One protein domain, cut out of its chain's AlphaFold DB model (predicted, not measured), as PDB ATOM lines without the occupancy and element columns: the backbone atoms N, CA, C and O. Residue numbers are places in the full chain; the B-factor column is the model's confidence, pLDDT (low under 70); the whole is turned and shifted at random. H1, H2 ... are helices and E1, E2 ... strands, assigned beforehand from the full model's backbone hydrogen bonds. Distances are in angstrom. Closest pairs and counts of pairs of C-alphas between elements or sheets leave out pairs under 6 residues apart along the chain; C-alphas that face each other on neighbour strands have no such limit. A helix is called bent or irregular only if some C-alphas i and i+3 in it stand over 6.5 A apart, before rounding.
ATOM      1  N   ALA A   9     172.444 168.539 132.229       91.31
ATOM      2  CA  ALA A   9     173.716 169.229 132.047       91.31
ATOM      3  C   ALA A   9     173.556 170.748 131.850       91.31
ATOM      4  O   ALA A   9     174.292 171.524 132.456       91.31
ATOM      5  N   VAL A  10     172.597 171.194 131.030       93.12
ATOM      6  CA  VAL A  10     172.382 172.627 130.762       93.12
ATOM      7  C   VAL A  10     171.775 173.324 131.981       93.12
ATOM      8  O   VAL A  10     172.258 174.389 132.361       93.12
ATOM      9  N   LEU A  11     170.806 172.689 132.656       93.69
ATOM     10  CA  LEU A  11     170.263 173.172 133.935       93.69
ATOM     11  C   LEU A  11     171.363 173.312 134.998       93.69
ATOM     12  O   LEU A  11     171.487 174.358 135.630       93.69
ATOM     13  N   THR A  12     172.218 172.294 135.136       94.62
ATOM     14  CA  THR A  12     173.333 172.304 136.094       94.62
ATOM     15  C   THR A  12     174.318 173.433 135.786       94.62
ATOM     16  O   THR A  12     174.674 174.196 136.683       94.62
ATOM     17  N   LYS A  13     174.705 173.612 134.512       95.56
ATOM     18  CA  LYS A  13     175.568 174.732 134.100       95.56
ATOM     19  C   LYS A  13     174.925 176.100 134.371       95.56
ATOM     20  O   LYS A  13     175.647 177.010 134.770       95.56
ATOM     21  N   ARG A  14     173.601 176.252 134.206       95.19
ATOM     22  CA  ARG A  14     172.877 177.494 134.541       95.19
ATOM     23  C   ARG A  14     172.922 177.786 136.042       95.19
ATOM     24  O   ARG A  14     173.409 178.845 136.418       95.19
ATOM     25  N   TYR A  15     172.502 176.849 136.892       95.62
ATOM     26  CA  TYR A  15     172.472 177.069 138.344       95.62
ATOM     27  C   TYR A  15     173.866 177.319 138.936       95.62
ATOM     28  O   TYR A  15     174.024 178.149 139.830       95.62
ATOM     29  N   ILE A  16     174.904 176.655 138.415       97.06
ATOM     30  CA  ILE A  16     176.285 176.946 138.821       97.06
ATOM     31  C   ILE A  16     176.701 178.352 138.358       97.06
ATOM     32  O   ILE A  16     177.370 179.042 139.119       97.06
ATOM     33  N   ARG A  17     176.291 178.817 137.167       97.12
ATOM     34  CA  ARG A  17     176.584 180.181 136.679       97.12
ATOM     35  C   ARG A  17     175.905 181.254 137.526       97.12
ATOM     36  O   ARG A  17     176.540 182.249 137.842       97.12
ATOM     37  N   GLU A  18     174.645 181.045 137.895       96.31
ATOM     38  CA  GLU A  18     173.888 181.954 138.769       96.31
ATOM     39  C   GLU A  18     174.522 182.049 140.164       96.31
ATOM     40  O   GLU A  18     174.587 183.131 140.742       96.31
ATOM     41  N   LYS A  19     175.041 180.928 140.684       96.56
ATOM     42  CA  LYS A  19     175.726 180.860 141.983       96.56
ATOM     43  C   LYS A  19     177.178 181.359 141.954       96.56
ATOM     44  O   LYS A  19     177.666 181.820 142.979       96.56
ATOM     45  N   HIS A  20     177.847 181.235 140.808       96.31
ATOM     46  CA  HIS A  20     179.244 181.607 140.582       96.31
ATOM     47  C   HIS A  20     179.401 182.444 139.297       96.31
ATOM     48  O   HIS A  20     179.935 181.949 138.289       96.31
ATOM     49  N   PRO A  21     178.936 183.709 139.291       96.62
ATOM     50  CA  PRO A  21     179.143 184.623 138.166       96.62
ATOM     51  C   PRO A  21     180.632 184.922 137.916       96.62
ATOM     52  O   PRO A  21     181.012 185.230 136.789       96.62
ATOM     53  N   GLU A  22     181.482 184.779 138.936       95.62
ATOM     54  CA  GLU A  22     182.940 184.932 138.882       95.62
ATOM     55  C   GLU A  22     183.684 183.724 138.291       95.62
ATOM     56  O   GLU A  22     184.880 183.819 138.007       95.62
ATOM     57  N   ALA A  23     183.014 182.578 138.113       96.06
ATOM     58  CA  ALA A  23     183.652 181.399 137.539       96.06
ATOM     59  C   ALA A  23     184.018 181.654 136.072       96.06
ATOM     60  O   ALA A  23     183.151 181.916 135.239       96.06
ATOM     61  N   TRP A  24     185.296 181.502 135.737       94.31
ATOM     62  CA  TRP A  24     185.817 181.660 134.383       94.31
ATOM     63  C   TRP A  24     185.230 180.612 133.423       94.31
ATOM     64  O   TRP A  24     184.779 180.952 132.329       94.31
ATOM     65  N   MET A  25     185.106 179.351 133.860       94.12
ATOM     66  CA  MET A  25     184.361 178.322 133.124       94.12
ATOM     67  C   MET A  25     183.533 177.410 134.033       94.12
ATOM     68  O   MET A  25     183.792 177.299 135.232       94.12
ATOM     69  N   ILE A  26     182.543 176.744 133.429       96.44
ATOM     70  CA  ILE A  26     181.828 175.615 134.034       96.44
ATOM     71  C   ILE A  26     181.861 174.448 133.055       96.44
ATOM     72  O   ILE A  26     181.321 174.533 131.945       96.44
ATOM     73  N   GLU A  27     182.471 173.352 133.479       95.50
ATOM     74  CA  GLU A  27     182.696 172.159 132.665       95.50
ATOM     75  C   GLU A  27     182.629 170.898 133.530       95.50
ATOM     76  O   GLU A  27     182.651 171.000 134.757       95.50
ATOM     77  N   TYR A  28     182.508 169.711 132.925       96.12
ATOM     78  CA  TYR A  28     182.571 168.464 133.687       96.12
ATOM     79  C   TYR A  28     183.875 168.410 134.484       96.12
ATOM     80  O   TYR A  28     184.962 168.522 133.901       96.12
ATOM     81  N   ALA A  29     183.767 168.243 135.802       96.88
ATOM     82  CA  ALA A  29     184.917 168.078 136.675       96.88
ATOM     83  C   ALA A  29     184.561 167.324 137.960       96.88
ATOM     84  O   ALA A  29     183.496 167.547 138.534       96.88
ATOM     85  N   SER A  30     185.494 166.491 138.415       97.12
ATOM     86  CA  SER A  30     185.405 165.703 139.647       97.12
ATOM     87  C   SER A  30     186.751 165.683 140.359       97.12
ATOM     88  O   SER A  30     187.800 165.634 139.712       97.12
ATOM     89  N   ILE A  31     186.724 165.670 141.689       95.94
ATOM     90  CA  ILE A  31     187.916 165.493 142.526       95.94
ATOM     91  C   ILE A  31     188.327 164.007 142.509       95.94
ATOM     92  O   ILE A  31     187.476 163.116 142.495       95.94
ATOM     93  N   GLY A  32     189.632 163.726 142.476       92.94
ATOM     94  CA  GLY A  32     190.207 162.383 142.338       92.94
ATOM     95  C   GLY A  32     190.650 162.045 140.907       92.94
ATOM     96  O   GLY A  32     191.064 162.914 140.148       92.94
ATOM     97  N   GLU A  33     190.596 160.757 140.530       87.56
ATOM     98  CA  GLU A  33     191.131 160.238 139.246       87.56
ATOM     99  C   GLU A  33     190.059 159.815 138.217       87.56
ATOM    100  O   GLU A  33     190.357 159.468 137.058       87.56
ATOM    101  N   LYS A  34     188.787 159.825 138.622       91.75
ATOM    102  CA  LYS A  34     187.640 159.412 137.803       91.75
ATOM    103  C   LYS A  34     186.741 160.618 137.555       91.75
ATOM    104  O   LYS A  34     186.383 161.318 138.487       91.75
ATOM    105  N   LEU A  35     186.371 160.828 136.294       92.00
ATOM    106  CA  LEU A  35     185.395 161.844 135.914       92.00
ATOM    107  C   LEU A  35     183.988 161.293 136.155       92.00
ATOM    108  O   LEU A  35     183.655 160.241 135.600       92.00
ATOM    109  N   ASN A  36     183.172 161.994 136.936       92.88
ATOM    110  CA  ASN A  36     181.745 161.732 137.047       92.88
ATOM    111  C   ASN A  36     180.996 162.595 136.018       92.88
ATOM    112  O   ASN A  36     181.064 163.819 136.046       92.88
ATOM    113  N   THR A  37     180.258 161.966 135.105       89.62
ATOM    114  CA  THR A  37     179.500 162.666 134.050       89.62
ATOM    115  C   THR A  37     178.249 163.392 134.558       89.62
ATOM    116  O   THR A  37     177.569 164.037 133.769       89.62
ATOM    117  N   SER A  38     177.929 163.286 135.850       91.56
ATOM    118  CA  SER A  38     176.876 164.068 136.517       91.56
ATOM    119  C   SER A  38     177.426 165.220 137.369       91.56
ATOM    120  O   SER A  38     176.640 165.917 138.009       91.56
ATOM    121  N   GLU A  39     178.747 165.418 137.410       95.50
ATOM    122  CA  GLU A  39     179.390 166.495 138.171       95.50
ATOM    123  C   GLU A  39     179.985 167.571 137.265       95.50
ATOM    124  O   GLU A  39     180.546 167.297 136.199       95.50
ATOM    125  N   PHE A  40     179.888 168.813 137.726       97.19
ATOM    126  CA  PHE A  40     180.422 169.991 137.057       97.19
ATOM    127  C   PHE A  40     181.260 170.817 138.028       97.19
ATOM    128  O   PHE A  40     180.860 171.050 139.169       97.19
ATOM    129  N   GLY A  41     182.404 171.292 137.551       97.25
ATOM    130  CA  GLY A  41     183.271 172.224 138.256       97.25
ATOM    131  C   GLY A  41     182.995 173.666 137.860       97.25
ATOM    132  O   GLY A  41     182.986 173.977 136.671       97.25
ATOM    133  N   ALA A  42     182.836 174.544 138.847       97.69
ATOM    134  CA  ALA A  42     183.051 175.976 138.699       97.69
ATOM    135  C   ALA A  42     184.546 176.266 138.888       97.69
ATOM    136  O   ALA A  42     185.077 176.053 139.978       97.69
ATOM    137  N   PHE A  43     185.217 176.742 137.841       96.31
ATOM    138  CA  PHE A  43     186.625 177.139 137.899       96.31
ATOM    139  C   PHE A  43     186.704 178.646 138.157       96.31
ATOM    140  O   PHE A  43     186.388 179.439 137.268       96.31
ATOM    141  N   THR A  44     187.088 179.048 139.368       95.06
ATOM    142  CA  THR A  44     187.310 180.451 139.756       95.06
ATOM    143  C   THR A  44     188.810 180.748 139.841       95.06
ATOM    144  O   THR A  44     189.640 179.838 139.751       95.06
ATOM    145  N   ARG A  45     189.180 182.027 140.008       90.81
ATOM    146  CA  ARG A  45     190.588 182.466 140.104       90.81
ATOM    147  C   ARG A  45     191.374 181.802 141.233       90.81
ATOM    148  O   ARG A  45     192.580 181.608 141.064       90.81
ATOM    149  N   ASP A  46     190.683 181.415 142.306       92.00
ATOM    150  CA  ASP A  46     191.278 181.002 143.583       92.00
ATOM    151  C   ASP A  46     190.943 179.547 143.955       92.00
ATOM    152  O   ASP A  46     191.571 178.979 144.846       92.00
ATOM    153  N   LYS A  47     189.949 178.931 143.292       94.69
ATOM    154  CA  LYS A  47     189.525 177.549 143.560       94.69
ATOM    155  C   LYS A  47     188.726 176.885 142.435       94.69
ATOM    156  O   LYS A  47     188.126 177.540 141.584       94.69
ATOM    157  N   LEU A  48     188.648 175.558 142.496       96.56
ATOM    158  CA  LEU A  48     187.641 174.734 141.828       96.56
ATOM    159  C   LEU A  48     186.591 174.296 142.851       96.56
ATOM    160  O   LEU A  48     186.930 173.773 143.909       96.56
ATOM    161  N   ILE A  49     185.312 174.460 142.522       97.88
ATOM    162  CA  ILE A  49     184.195 173.961 143.332       97.88
ATOM    163  C   ILE A  49     183.385 172.988 142.482       97.88
ATOM    164  O   ILE A  49     182.888 173.372 141.422       97.88
ATOM    165  N   THR A  50     183.237 171.740 142.925       97.88
ATOM    166  CA  THR A  50     182.463 170.724 142.200       97.88
ATOM    167  C   THR A  50     181.043 170.616 142.741       97.88
ATOM    168  O   THR A  50     180.788 170.725 143.944       97.88
ATOM    169  N   TYR A  51     180.099 170.401 141.830       97.62
ATOM    170  CA  TYR A  51     178.669 170.350 142.095       97.62
ATOM    171  C   TYR A  51     178.010 169.187 141.357       97.62
ATOM    172  O   TYR A  51     178.404 168.839 140.244       97.62
ATOM    173  N   LYS A  52     176.941 168.651 141.948       96.06
ATOM    174  CA  LYS A  52     176.032 167.676 141.340       96.06
ATOM    175  C   LYS A  52     174.596 168.165 141.496       96.06
ATOM    176  O   LYS A  52     174.207 168.618 142.573       96.06
ATOM    177  N   LEU A  53     173.804 168.062 140.434       95.06
ATOM    178  CA  LEU A  53     172.373 168.345 140.495       95.06
ATOM    179  C   LEU A  53     171.619 167.088 140.952       95.06
ATOM    180  O   LEU A  53     171.838 165.996 140.429       95.06
ATOM    181  N   VAL A  54     170.748 167.242 141.944       93.19
ATOM    182  CA  VAL A  54     169.882 166.189 142.492       93.19
ATOM    183  C   VAL A  54     168.429 166.569 142.207       93.19
ATOM    184  O   VAL A  54     168.057 167.743 142.283       93.19
ATOM    185  N   ASP A  55     167.628 165.594 141.769       89.44
ATOM    186  CA  ASP A  55     166.206 165.740 141.407       89.44
ATOM    187  C   ASP A  55     165.890 166.909 140.452       89.44
ATOM    188  O   ASP A  55     164.781 167.446 140.414       89.44
ATOM    189  N   LYS A  56     166.894 167.290 139.645       85.94
ATOM    190  CA  LYS A  56     166.883 168.395 138.667       85.94
ATOM    191  C   LYS A  56     166.638 169.785 139.264       85.94
ATOM    192  O   LYS A  56     166.389 170.720 138.510       85.94
ATOM    193  N   GLN A  57     166.736 169.924 140.587       88.44
ATOM    194  CA  GLN A  57     166.397 171.151 141.318       88.44
ATOM    195  C   GLN A  57     167.429 171.515 142.393       88.44
ATOM    196  O   GLN A  57     167.718 172.692 142.591       88.44
ATOM    197  N   ILE A  58     168.017 170.529 143.078       92.56
ATOM    198  CA  ILE A  58     168.885 170.761 144.237       92.56
ATOM    199  C   ILE A  58     170.350 170.675 143.800       92.56
ATOM    200  O   ILE A  58     170.868 169.594 143.524       92.56
ATOM    201  N   LEU A  59     171.032 171.820 143.732       95.50
ATOM    202  CA  LEU A  59     172.456 171.887 143.394       95.50
ATOM    203  C   LEU A  59     173.326 171.642 144.642       95.50
ATOM    204  O   LEU A  59     173.588 172.558 145.427       95.50
ATOM    205  N   VAL A  60     173.798 170.407 144.808       96.19
ATOM    206  CA  VAL A  60     174.622 169.972 145.947       96.19
ATOM    207  C   VAL A  60     176.104 170.183 145.632       96.19
ATOM    208  O   VAL A  60     176.579 169.764 144.577       96.19
ATOM    209  N   ARG A  61     176.858 170.821 146.540       97.44
ATOM    210  CA  ARG A  61     178.328 170.893 146.449       97.44
ATOM    211  C   ARG A  61     178.908 169.516 146.774       97.44
ATOM    212  O   ARG A  61     178.610 168.981 147.836       97.44
ATOM    213  N   THR A  62     179.729 168.963 145.887       96.31
ATOM    214  CA  THR A  62     180.404 167.669 146.093       96.31
ATOM    215  C   THR A  62     181.841 167.814 146.588       96.31
ATOM    216  O   THR A  62     182.379 166.863 147.143       96.31
ATOM    217  N   GLY A  63     182.460 168.986 146.416       95.75
ATOM    218  CA  GLY A  63     183.826 169.234 146.862       95.75
ATOM    219  C   GLY A  63     184.344 170.627 146.504       95.75
ATOM    220  O   GLY A  63     183.673 171.406 145.821       95.75
ATOM    221  N   GLU A  64     185.536 170.943 146.999       96.56
ATOM    222  CA  GLU A  64     186.224 172.223 146.818       96.56
ATOM    223  C   GLU A  64     187.742 171.977 146.862       96.56
ATOM    224  O   GLU A  64     188.218 171.215 147.700       96.56
ATOM    225  N   ILE A  65     188.493 172.584 145.940       94.88
ATOM    226  CA  ILE A  65     189.961 172.581 145.890       94.88
ATOM    227  C   ILE A  65     190.398 174.035 145.799       94.88
ATOM    228  O   ILE A  65     190.049 174.714 144.835       94.88
ATOM    229  N   PHE A  66     191.171 174.506 146.772       93.62
ATOM    230  CA  PHE A  66     191.830 175.803 146.680       93.62
ATOM    231  C   PHE A  66     193.067 175.688 145.798       93.62
ATOM    232  O   PHE A  66     193.806 174.709 145.884       93.62
ATOM    233  N   TRP A  67     193.284 176.674 144.931       91.25
ATOM    234  CA  TRP A  67     194.523 176.739 144.174       91.25
ATOM    235  C   TRP A  67     195.650 177.217 145.093       91.25
ATOM    236  O   TRP A  67     195.465 178.218 145.795       91.25
ATOM    237  N   PRO A  68     196.818 176.560 145.087       88.75
ATOM    238  CA  PRO A  68     197.985 177.081 145.782       88.75
ATOM    239  C   PRO A  68     198.476 178.387 145.148       88.75
ATOM    240  O   PRO A  68     198.109 178.742 144.023       88.75
ATOM    241  N   LYS A  69     199.353 179.093 145.876       85.19
ATOM    242  CA  LYS A  69     200.038 180.300 145.377       85.19
ATOM    243  C   LYS A  69     200.780 180.016 144.068       85.19
ATOM    244  O   LYS A  69     200.757 180.833 143.153       85.19
ATOM    245  N   GLU A  70     201.402 178.843 143.981       83.69
ATOM    246  CA  GLU A  70     202.104 178.357 142.802       83.69
ATOM    247  C   GLU A  70     201.267 177.280 142.109       83.69
ATOM    248  O   GLU A  70     201.277 176.118 142.497       83.69
ATOM    249  N   LYS A  71     200.540 177.662 141.053       83.88
ATOM    250  CA  LYS A  71     199.708 176.765 140.226       83.88
ATOM    251  C   LYS A  71     200.566 175.902 139.290       83.88
ATOM    252  O   LYS A  71     200.438 175.954 138.066       83.88
ATOM    253  N   HIS A  72     201.482 175.151 139.879       84.00
ATOM    254  CA  HIS A  72     202.375 174.215 139.212       84.00
ATOM    255  C   HIS A  72     201.934 172.782 139.526       84.00
ATOM    256  O   HIS A  72     201.232 172.526 140.504       84.00
ATOM    257  N   GLY A  73     202.309 171.829 138.679       89.12
ATOM    258  CA  GLY A  73     201.931 170.436 138.896       89.12
ATOM    259  C   GLY A  73     202.060 169.579 137.652       89.12
ATOM    260  O   GLY A  73     202.755 169.930 136.698       89.12
ATOM    261  N   GLU A  74     201.361 168.450 137.655       91.75
ATOM    262  CA  GLU A  74     201.366 167.487 136.560       91.75
ATOM    263  C   GLU A  74     200.031 167.435 135.811       91.75
ATOM    264  O   GLU A  74     198.957 167.565 136.407       91.75
ATOM    265  N   VAL A  75     200.085 167.177 134.498       92.81
ATOM    266  CA  VAL A  75     198.887 166.969 133.668       92.81
ATOM    267  C   VAL A  75     199.034 165.802 132.679       92.81
ATOM    268  O   VAL A  75     200.018 165.704 131.941       92.81
ATOM    269  N   ASP A  76     198.019 164.926 132.611       92.19
ATOM    270  CA  ASP A  76     197.863 163.917 131.549       92.19
ATOM    271  C   ASP A  76     196.550 164.111 130.767       92.19
ATOM    272  O   ASP A  76     195.439 163.932 131.280       92.19
ATOM    273  N   HIS A  77     196.685 164.437 129.478       91.62
ATOM    274  CA  HIS A  77     195.572 164.624 128.547       91.62
ATOM    275  C   HIS A  77     195.208 163.327 127.817       91.62
ATOM    276  O   HIS A  77     195.932 162.833 126.939       91.62
ATOM    277  N   PHE A  78     194.028 162.797 128.115       88.62
ATOM    278  CA  PHE A  78     193.399 161.700 127.385       88.62
ATOM    279  C   PHE A  78     192.556 162.242 126.219       88.62
ATOM    280  O   PHE A  78     192.490 163.440 125.974       88.62
ATOM    281  N   ALA A  79     191.914 161.344 125.466       86.88
ATOM    282  CA  ALA A  79     191.064 161.739 124.340       86.88
ATOM    283  C   ALA A  79     189.740 162.404 124.771       86.88
ATOM    284  O   ALA A  79     189.177 163.164 123.996       86.88
ATOM    285  N   LEU A  80     189.249 162.092 125.980       89.06
ATOM    286  CA  LEU A  80     187.931 162.511 126.491       89.06
ATOM    287  C   LEU A  80     187.970 163.103 127.916       89.06
ATOM    288  O   LEU A  80     186.937 163.294 128.549       89.06
ATOM    289  N   LYS A  81     189.170 163.286 128.477       93.38
ATOM    290  CA  LYS A  81     189.383 163.825 129.825       93.38
ATOM    291  C   LYS A  81     190.814 164.321 129.987       93.38
ATOM    292  O   LYS A  81     191.697 163.853 129.268       93.38
ATOM    293  N   SER A  82     191.070 165.181 130.961       94.50
ATOM    294  CA  SER A  82     192.429 165.484 131.433       94.50
ATOM    295  C   SER A  82     192.493 165.322 132.945       94.50
ATOM    296  O   SER A  82     191.545 165.699 133.631       94.50
ATOM    297  N   ILE A  83     193.570 164.718 133.442       95.12
ATOM    298  CA  ILE A  83     193.833 164.551 134.876       95.12
ATOM    299  C   ILE A  83     194.926 165.544 135.256       95.12
ATOM    300  O   ILE A  83     195.959 165.578 134.588       95.12
ATOM    301  N   PHE A  84     194.681 166.313 136.307       94.94
ATOM    302  CA  PHE A  84     195.617 167.253 136.913       94.94
ATOM    303  C   PHE A  84     196.023 166.747 138.297       94.94
ATOM    304  O   PHE A  84     195.203 166.138 138.989       94.94
ATOM    305  N   SER A  85     197.264 167.014 138.694       93.81
ATOM    306  CA  SER A  85     197.797 166.751 140.032       93.81
ATOM    307  C   SER A  85     198.559 167.990 140.501       93.81
ATOM    308  O   SER A  85     199.569 168.340 139.896       93.81
ATOM    309  N   ILE A  86     198.054 168.665 141.533       91.31
ATOM    310  CA  ILE A  86     198.570 169.930 142.083       91.31
ATOM    311  C   ILE A  86     198.639 169.748 143.600       91.31
ATOM    312  O   ILE A  86     197.632 169.371 144.194       91.31
ATOM    313  N   ASP A  87     199.808 169.951 144.211       86.94
ATOM    314  CA  ASP A  87     200.048 169.799 145.659       86.94
ATOM    315  C   ASP A  87     199.447 168.513 146.261       86.94
ATOM    316  O   ASP A  87     198.740 168.512 147.266       86.94
ATOM    317  N   GLY A  88     199.665 167.383 145.578       87.56
ATOM    318  CA  GLY A  88     199.126 166.068 145.958       87.56
ATOM    319  C   GLY A  88     197.625 165.870 145.695       87.56
ATOM    320  O   GLY A  88     197.156 164.728 145.658       87.56
ATOM    321  N   VAL A  89     196.867 166.936 145.434       92.44
ATOM    322  CA  VAL A  89     195.438 166.880 145.110       92.44
ATOM    323  C   VAL A  89     195.242 166.624 143.618       92.44
ATOM    324  O   VAL A  89     195.750 167.344 142.757       92.44
ATOM    325  N   LYS A  90     194.448 165.600 143.295       95.62
ATOM    326  CA  LYS A  90     194.072 165.277 141.914       95.62
ATOM    327  C   LYS A  90     192.662 165.743 141.595       95.62
ATOM    328  O   LYS A  90     191.749 165.582 142.406       95.62
ATOM    329  N   PHE A  91     192.463 166.231 140.377       96.44
ATOM    330  CA  PHE A  91     191.131 166.397 139.801       96.44
ATOM    331  C   PHE A  91     191.121 166.007 138.325       96.44
ATOM    332  O   PHE A  91     192.143 166.006 137.633       96.44
ATOM    333  N   VAL A  92     189.937 165.674 137.824       96.69
ATOM    334  CA  VAL A  92     189.714 165.333 136.422       96.69
ATOM    335  C   VAL A  92     188.712 166.292 135.826       96.69
ATOM    336  O   VAL A  92     187.677 166.548 136.428       96.69
ATOM    337  N   THR A  93     188.979 166.748 134.609       96.00
ATOM    338  CA  THR A  93     188.023 167.483 133.776       96.00
ATOM    339  C   THR A  93     187.754 166.748 132.460       96.00
ATOM    340  O   THR A  93     188.491 165.826 132.100       96.00
ATOM    341  N   GLY A  94     186.687 167.128 131.754       94.25
ATOM    342  CA  GLY A  94     186.306 166.596 130.446       94.25
ATOM    343  C   GLY A  94     187.233 167.012 129.292       94.25
ATOM    344  O   GLY A  94     188.456 167.129 129.429       94.25
ATOM    345  N   ASN A  95     186.643 167.221 128.113       92.19
ATOM    346  CA  ASN A  95     187.387 167.458 126.869       92.19
ATOM    347  C   ASN A  95     188.184 168.776 126.872       92.19
ATOM    348  O   ASN A  95     189.216 168.865 126.205       92.19
ATOM    349  N   ASN A  96     187.759 169.773 127.655       92.50
ATOM    350  CA  ASN A  96     188.332 171.126 127.642       92.50
ATOM    351  C   ASN A  96     189.580 171.263 128.532       92.50
ATOM    352  O   ASN A  96     190.018 172.369 128.832       92.50
ATOM    353  N   GLY A  97     190.205 170.158 128.952       92.31
ATOM    354  CA  GLY A  97     191.351 170.210 129.864       92.31
ATOM    355  C   GLY A  97     192.570 170.986 129.351       92.31
ATOM    356  O   GLY A  97     193.359 171.446 130.160       92.31
ATOM    357  N   LYS A  98     192.715 171.216 128.040       92.19
ATOM    358  CA  LYS A  98     193.741 172.145 127.513       92.19
ATOM    359  C   LYS A  98     193.444 173.614 127.830       92.19
ATOM    360  O   LYS A  98     194.362 174.418 127.921       92.19
ATOM    361  N   GLU A  99     192.171 173.978 127.945       92.44
ATOM    362  CA  GLU A  99     191.745 175.325 128.328       92.44
ATOM    363  C   GLU A  99     191.912 175.508 129.838       92.44
ATOM    364  O   GLU A  99     192.468 176.513 130.263       92.44
ATOM    365  N   VAL A 100     191.540 174.493 130.631       92.38
ATOM    366  CA  VAL A 100     191.811 174.454 132.080       92.38
ATOM    367  C   VAL A 100     193.309 174.577 132.367       92.38
ATOM    368  O   VAL A 100     193.686 175.363 133.226       92.38
ATOM    369  N   GLN A 101     194.164 173.867 131.621       92.44
ATOM    370  CA  GLN A 101     195.620 173.981 131.748       92.44
ATOM    371  C   GLN A 101     196.079 175.431 131.532       92.44
ATOM    372  O   GLN A 101     196.675 176.010 132.431       92.44
ATOM    373  N   ARG A 102     195.705 176.054 130.405       89.94
ATOM    374  CA  ARG A 102     196.055 177.455 130.094       89.94
ATOM    375  C   ARG A 102     195.573 178.455 131.147       89.94
ATOM    376  O   ARG A 102     196.236 179.452 131.391       89.94
ATOM    377  N   PHE A 103     194.411 178.209 131.748       88.12
ATOM    378  CA  PHE A 103     193.876 179.042 132.825       88.12
ATOM    379  C   PHE A 103     194.667 178.916 134.136       88.12
ATOM    380  O   PHE A 103     194.740 179.875 134.901       88.12
ATOM    381  N   LEU A 104     195.251 177.747 134.403       88.94
ATOM    382  CA  LEU A 104     196.092 177.521 135.577       88.94
ATOM    383  C   LEU A 104     197.549 177.959 135.344       88.94
ATOM    384  O   LEU A 104     198.188 178.395 136.296       88.94
ATOM    385  N   GLU A 105     198.039 177.890 134.102       86.31
ATOM    386  CA  GLU A 105     199.351 178.403 133.660       86.31
ATOM    387  C   GLU A 105     199.439 179.935 133.685       86.31
ATOM    388  O   GLU A 105     200.521 180.484 133.899       86.31
ATOM    389  N   ASP A 106     198.308 180.626 133.504       75.50
ATOM    390  CA  ASP A 106     198.233 182.091 133.444       75.50
ATOM    391  C   ASP A 106     199.212 182.652 132.381       75.50
ATOM    392  O   ASP A 106     199.223 182.162 131.246       75.50
ATOM    393  N   GLU A 107     200.054 183.645 132.690       59.84
ATOM    394  CA  GLU A 107     201.093 184.108 131.749       59.84
ATOM    395  C   GLU A 107     202.318 183.164 131.653       59.84
ATOM    396  O   GLU A 107     203.112 183.261 130.708       59.84
ATOM    397  N   LYS A 108     202.487 182.223 132.594       60.28
ATOM    398  CA  LYS A 108     203.653 181.326 132.685       60.28
ATOM    399  C   LYS A 108     203.419 180.015 131.926       60.28
ATOM    400  O   LYS A 108     203.038 179.000 132.499       60.28
ATOM    401  N   LYS A 109     203.762 180.024 130.633       57.44
ATOM    402  CA  LYS A 109     203.596 178.908 129.669       57.44
ATOM    403  C   LYS A 109     204.113 177.519 130.079       57.44
ATOM    404  O   LYS A 109     203.729 176.552 129.432       57.44
ATOM    405  N   ASP A 110     204.975 177.423 131.087       60.34
ATOM    406  CA  ASP A 110     205.681 176.193 131.462       60.34
ATOM    407  C   ASP A 110     205.389 175.747 132.916       60.34
ATOM    408  O   ASP A 110     206.198 175.041 133.517       60.34
ATOM    409  N   SER A 111     204.264 176.162 133.528       72.06
ATOM    410  CA  SER A 111     203.975 175.806 134.933       72.06
ATOM    411  C   SER A 111     203.557 174.341 135.146       72.06
ATOM    412  O   SER A 111     203.838 173.778 136.207       72.06
ATOM    413  N   PHE A 112     202.934 173.698 134.147       81.94
ATOM    414  CA  PHE A 112     202.518 172.293 134.228       81.94
ATOM    415  C   PHE A 112     203.473 171.350 133.499       81.94
ATOM    416  O   PHE A 112     203.607 171.360 132.271       81.94
ATOM    417  N   THR A 113     204.053 170.424 134.258       82.69
ATOM    418  CA  THR A 113     204.854 169.335 133.706       82.69
ATOM    419  C   THR A 113     203.922 168.280 133.119       82.69
ATOM    420  O   THR A 113     203.203 167.565 133.819       82.69
ATOM    421  N   LYS A 114     203.908 168.155 131.795       84.38
ATOM    422  CA  LYS A 114     203.109 167.123 131.132       84.38
ATOM    423  C   LYS A 114     203.696 165.737 131.400       84.38
ATOM    424  O   LYS A 114     204.820 165.464 130.981       84.38
ATOM    425  N   ILE A 115     202.906 164.840 131.994       78.50
ATOM    426  CA  ILE A 115     203.362 163.496 132.380       78.50
ATOM    427  C   ILE A 115     203.880 162.741 131.137       78.50
ATOM    428  O   ILE A 115     203.119 162.513 130.182       78.50
ATOM    429  N   PRO A 116     205.167 162.339 131.101       71.81
ATOM    430  CA  PRO A 116     205.742 161.680 129.940       71.81
ATOM    431  C   PRO A 116     205.220 160.244 129.828       71.81
ATOM    432  O   PRO A 116     205.501 159.378 130.654       71.81
ATOM    433  N   ARG A 117     204.480 159.949 128.754       68.69
ATOM    434  CA  ARG A 117     204.038 158.574 128.483       68.69
ATOM    435  C   ARG A 117     205.194 157.706 128.005       68.69
ATOM    436  O   ARG A 117     205.718 157.908 126.903       68.69
ATOM    437  N   ILE A 118     205.505 156.691 128.806       65.81
ATOM    438  CA  ILE A 118     206.495 155.655 128.503       65.81
ATOM    439  C   ILE A 118     206.127 154.977 127.173       65.81
ATOM    440  O   ILE A 118     204.948 154.756 126.880       65.81
ATOM    441  N   PHE A 119     207.129 154.674 126.340       67.94
ATOM    442  CA  PHE A 119     206.949 154.327 124.924       67.94
ATOM    443  C   PHE A 119     205.899 153.231 124.668       67.94
ATOM    444  O   PHE A 119     205.058 153.392 123.788       67.94
ATOM    445  N   TYR A 120     205.863 152.170 125.481       65.69
ATOM    446  CA  TYR A 120     204.896 151.079 125.316       65.69
ATOM    447  C   TYR A 120     203.430 151.504 125.502       65.69
ATOM    448  O   TYR A 120     202.554 150.918 124.877       65.69
ATOM    449  N   GLN A 121     203.120 152.558 126.266       66.00
ATOM    450  CA  GLN A 121     201.743 153.071 126.372       66.00
ATOM    451  C   GLN A 121     201.259 153.782 125.094       66.00
ATOM    452  O   GLN A 121     200.063 154.064 124.965       66.00
ATOM    453  N   LYS A 122     202.166 154.065 124.147       70.12
ATOM    454  CA  LYS A 122     201.832 154.546 122.796       70.12
ATOM    455  C   LYS A 122     201.370 153.400 121.882       70.12
ATOM    456  O   LYS A 122     200.667 153.662 120.911       70.12
ATOM    457  N   ILE A 123     201.725 152.150 122.202       76.88
ATOM    458  CA  ILE A 123     201.354 150.956 121.434       76.88
ATOM    459  C   ILE A 123     199.885 150.601 121.710       76.88
ATOM    460  O   ILE A 123     199.395 150.670 122.847       76.88
TER     461      ILE A 123
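Overview. This is residues 9 to 123 of the 272 residues of the protein "Excalibur domain-containing protein" of Bacillus badius (UniProt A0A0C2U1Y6). One long, strongly twisted sheet of eight strands is folded at E2, with two helices on the same face: the half made of E1 to E4 curls round H1, and H2 packs on the other half, over E5 and E6. Residues 118 to 123, with the short helix H3, stick out as a tail. The printed part has 115 residues, with three named helices and eight named strands in the order H1 E1 E2 E3 E4 E5 E6 E7 H2 E8 H3. The mixed sheet runs E4 E3 E2 E1 E7 E6 E5 E8, and the class is mixed, helices and strands. The whole is compact, with a radius of gyration of the C-alphas of 14.4 A and spans of 47 by 33 by 21 A.

Along the chain. H1, residues 9 to 19, begins at C-alpha 9 (173.716, 169.229, 132.047) and is 15.4 A long. E1 is residues 25 to 31, 16.3 A, and E2 residues 39 to 43. E3, residues 47 to 54, measures 22.7 A, and E4, residues 58 to 66, 23.6 A, ending at C-alpha 66 (191.830, 175.803, 146.680). E5 is residues 73 to 77, E6 82 to 86 and E7 89 to 93. H2, residues 97 to 105, is 12.1 A long. E8 is residues 112 to 114, and H3, residues 119 to 122, ends at C-alpha 122 (201.832, 154.546, 122.796).

Arrangement. E1 E2 E3 E4 and E5 E6 E7 are meanders, each strand the antiparallel neighbour of the one before. N 41 and O 27 of E2 and E1 are 2.8 A apart, within hydrogen-bond range, as are N 42 and O 49 of E2 and E3, 2.8 A. E1 is staggered: residues 25 to 28 pair with E2, and 29 to 31 with E7, where N 92 and O 30 are 2.9 A apart. E5 and E8 are parallel, with N 113 and O 73 at 2.8 A. E7, H2 and E8 form a split strand-helix-strand unit, two strands of one sheet joined through a helix, with E6 and E5 between them in the sheet, and its crossover is right-handed. The sheet is a folded sheet, bent back on itself: E4 E3 face E1 E7 E6 E5 E8, with E2 as the hinge. The closest C-alphas of H1 and E3 are those of Thr 12 and Leu 53, 6.0 A; those of H2 and E6 are Gly 97 and Ser 82, 5.1 A. H1 and H2 are apart. In H1 and H2 every O i to N i+4 pair is within hydrogen-bond range; H3 is too short for such a pair.

Size, cuts and confidence. The C-alphas farthest apart are those of Gln 57 and Phe 119, 46.9 A. The printed part has no cut, and no link is long. Mean pLDDT of the printed part is 89.6; residues 107 to 110 and 117 to 121 are under 70.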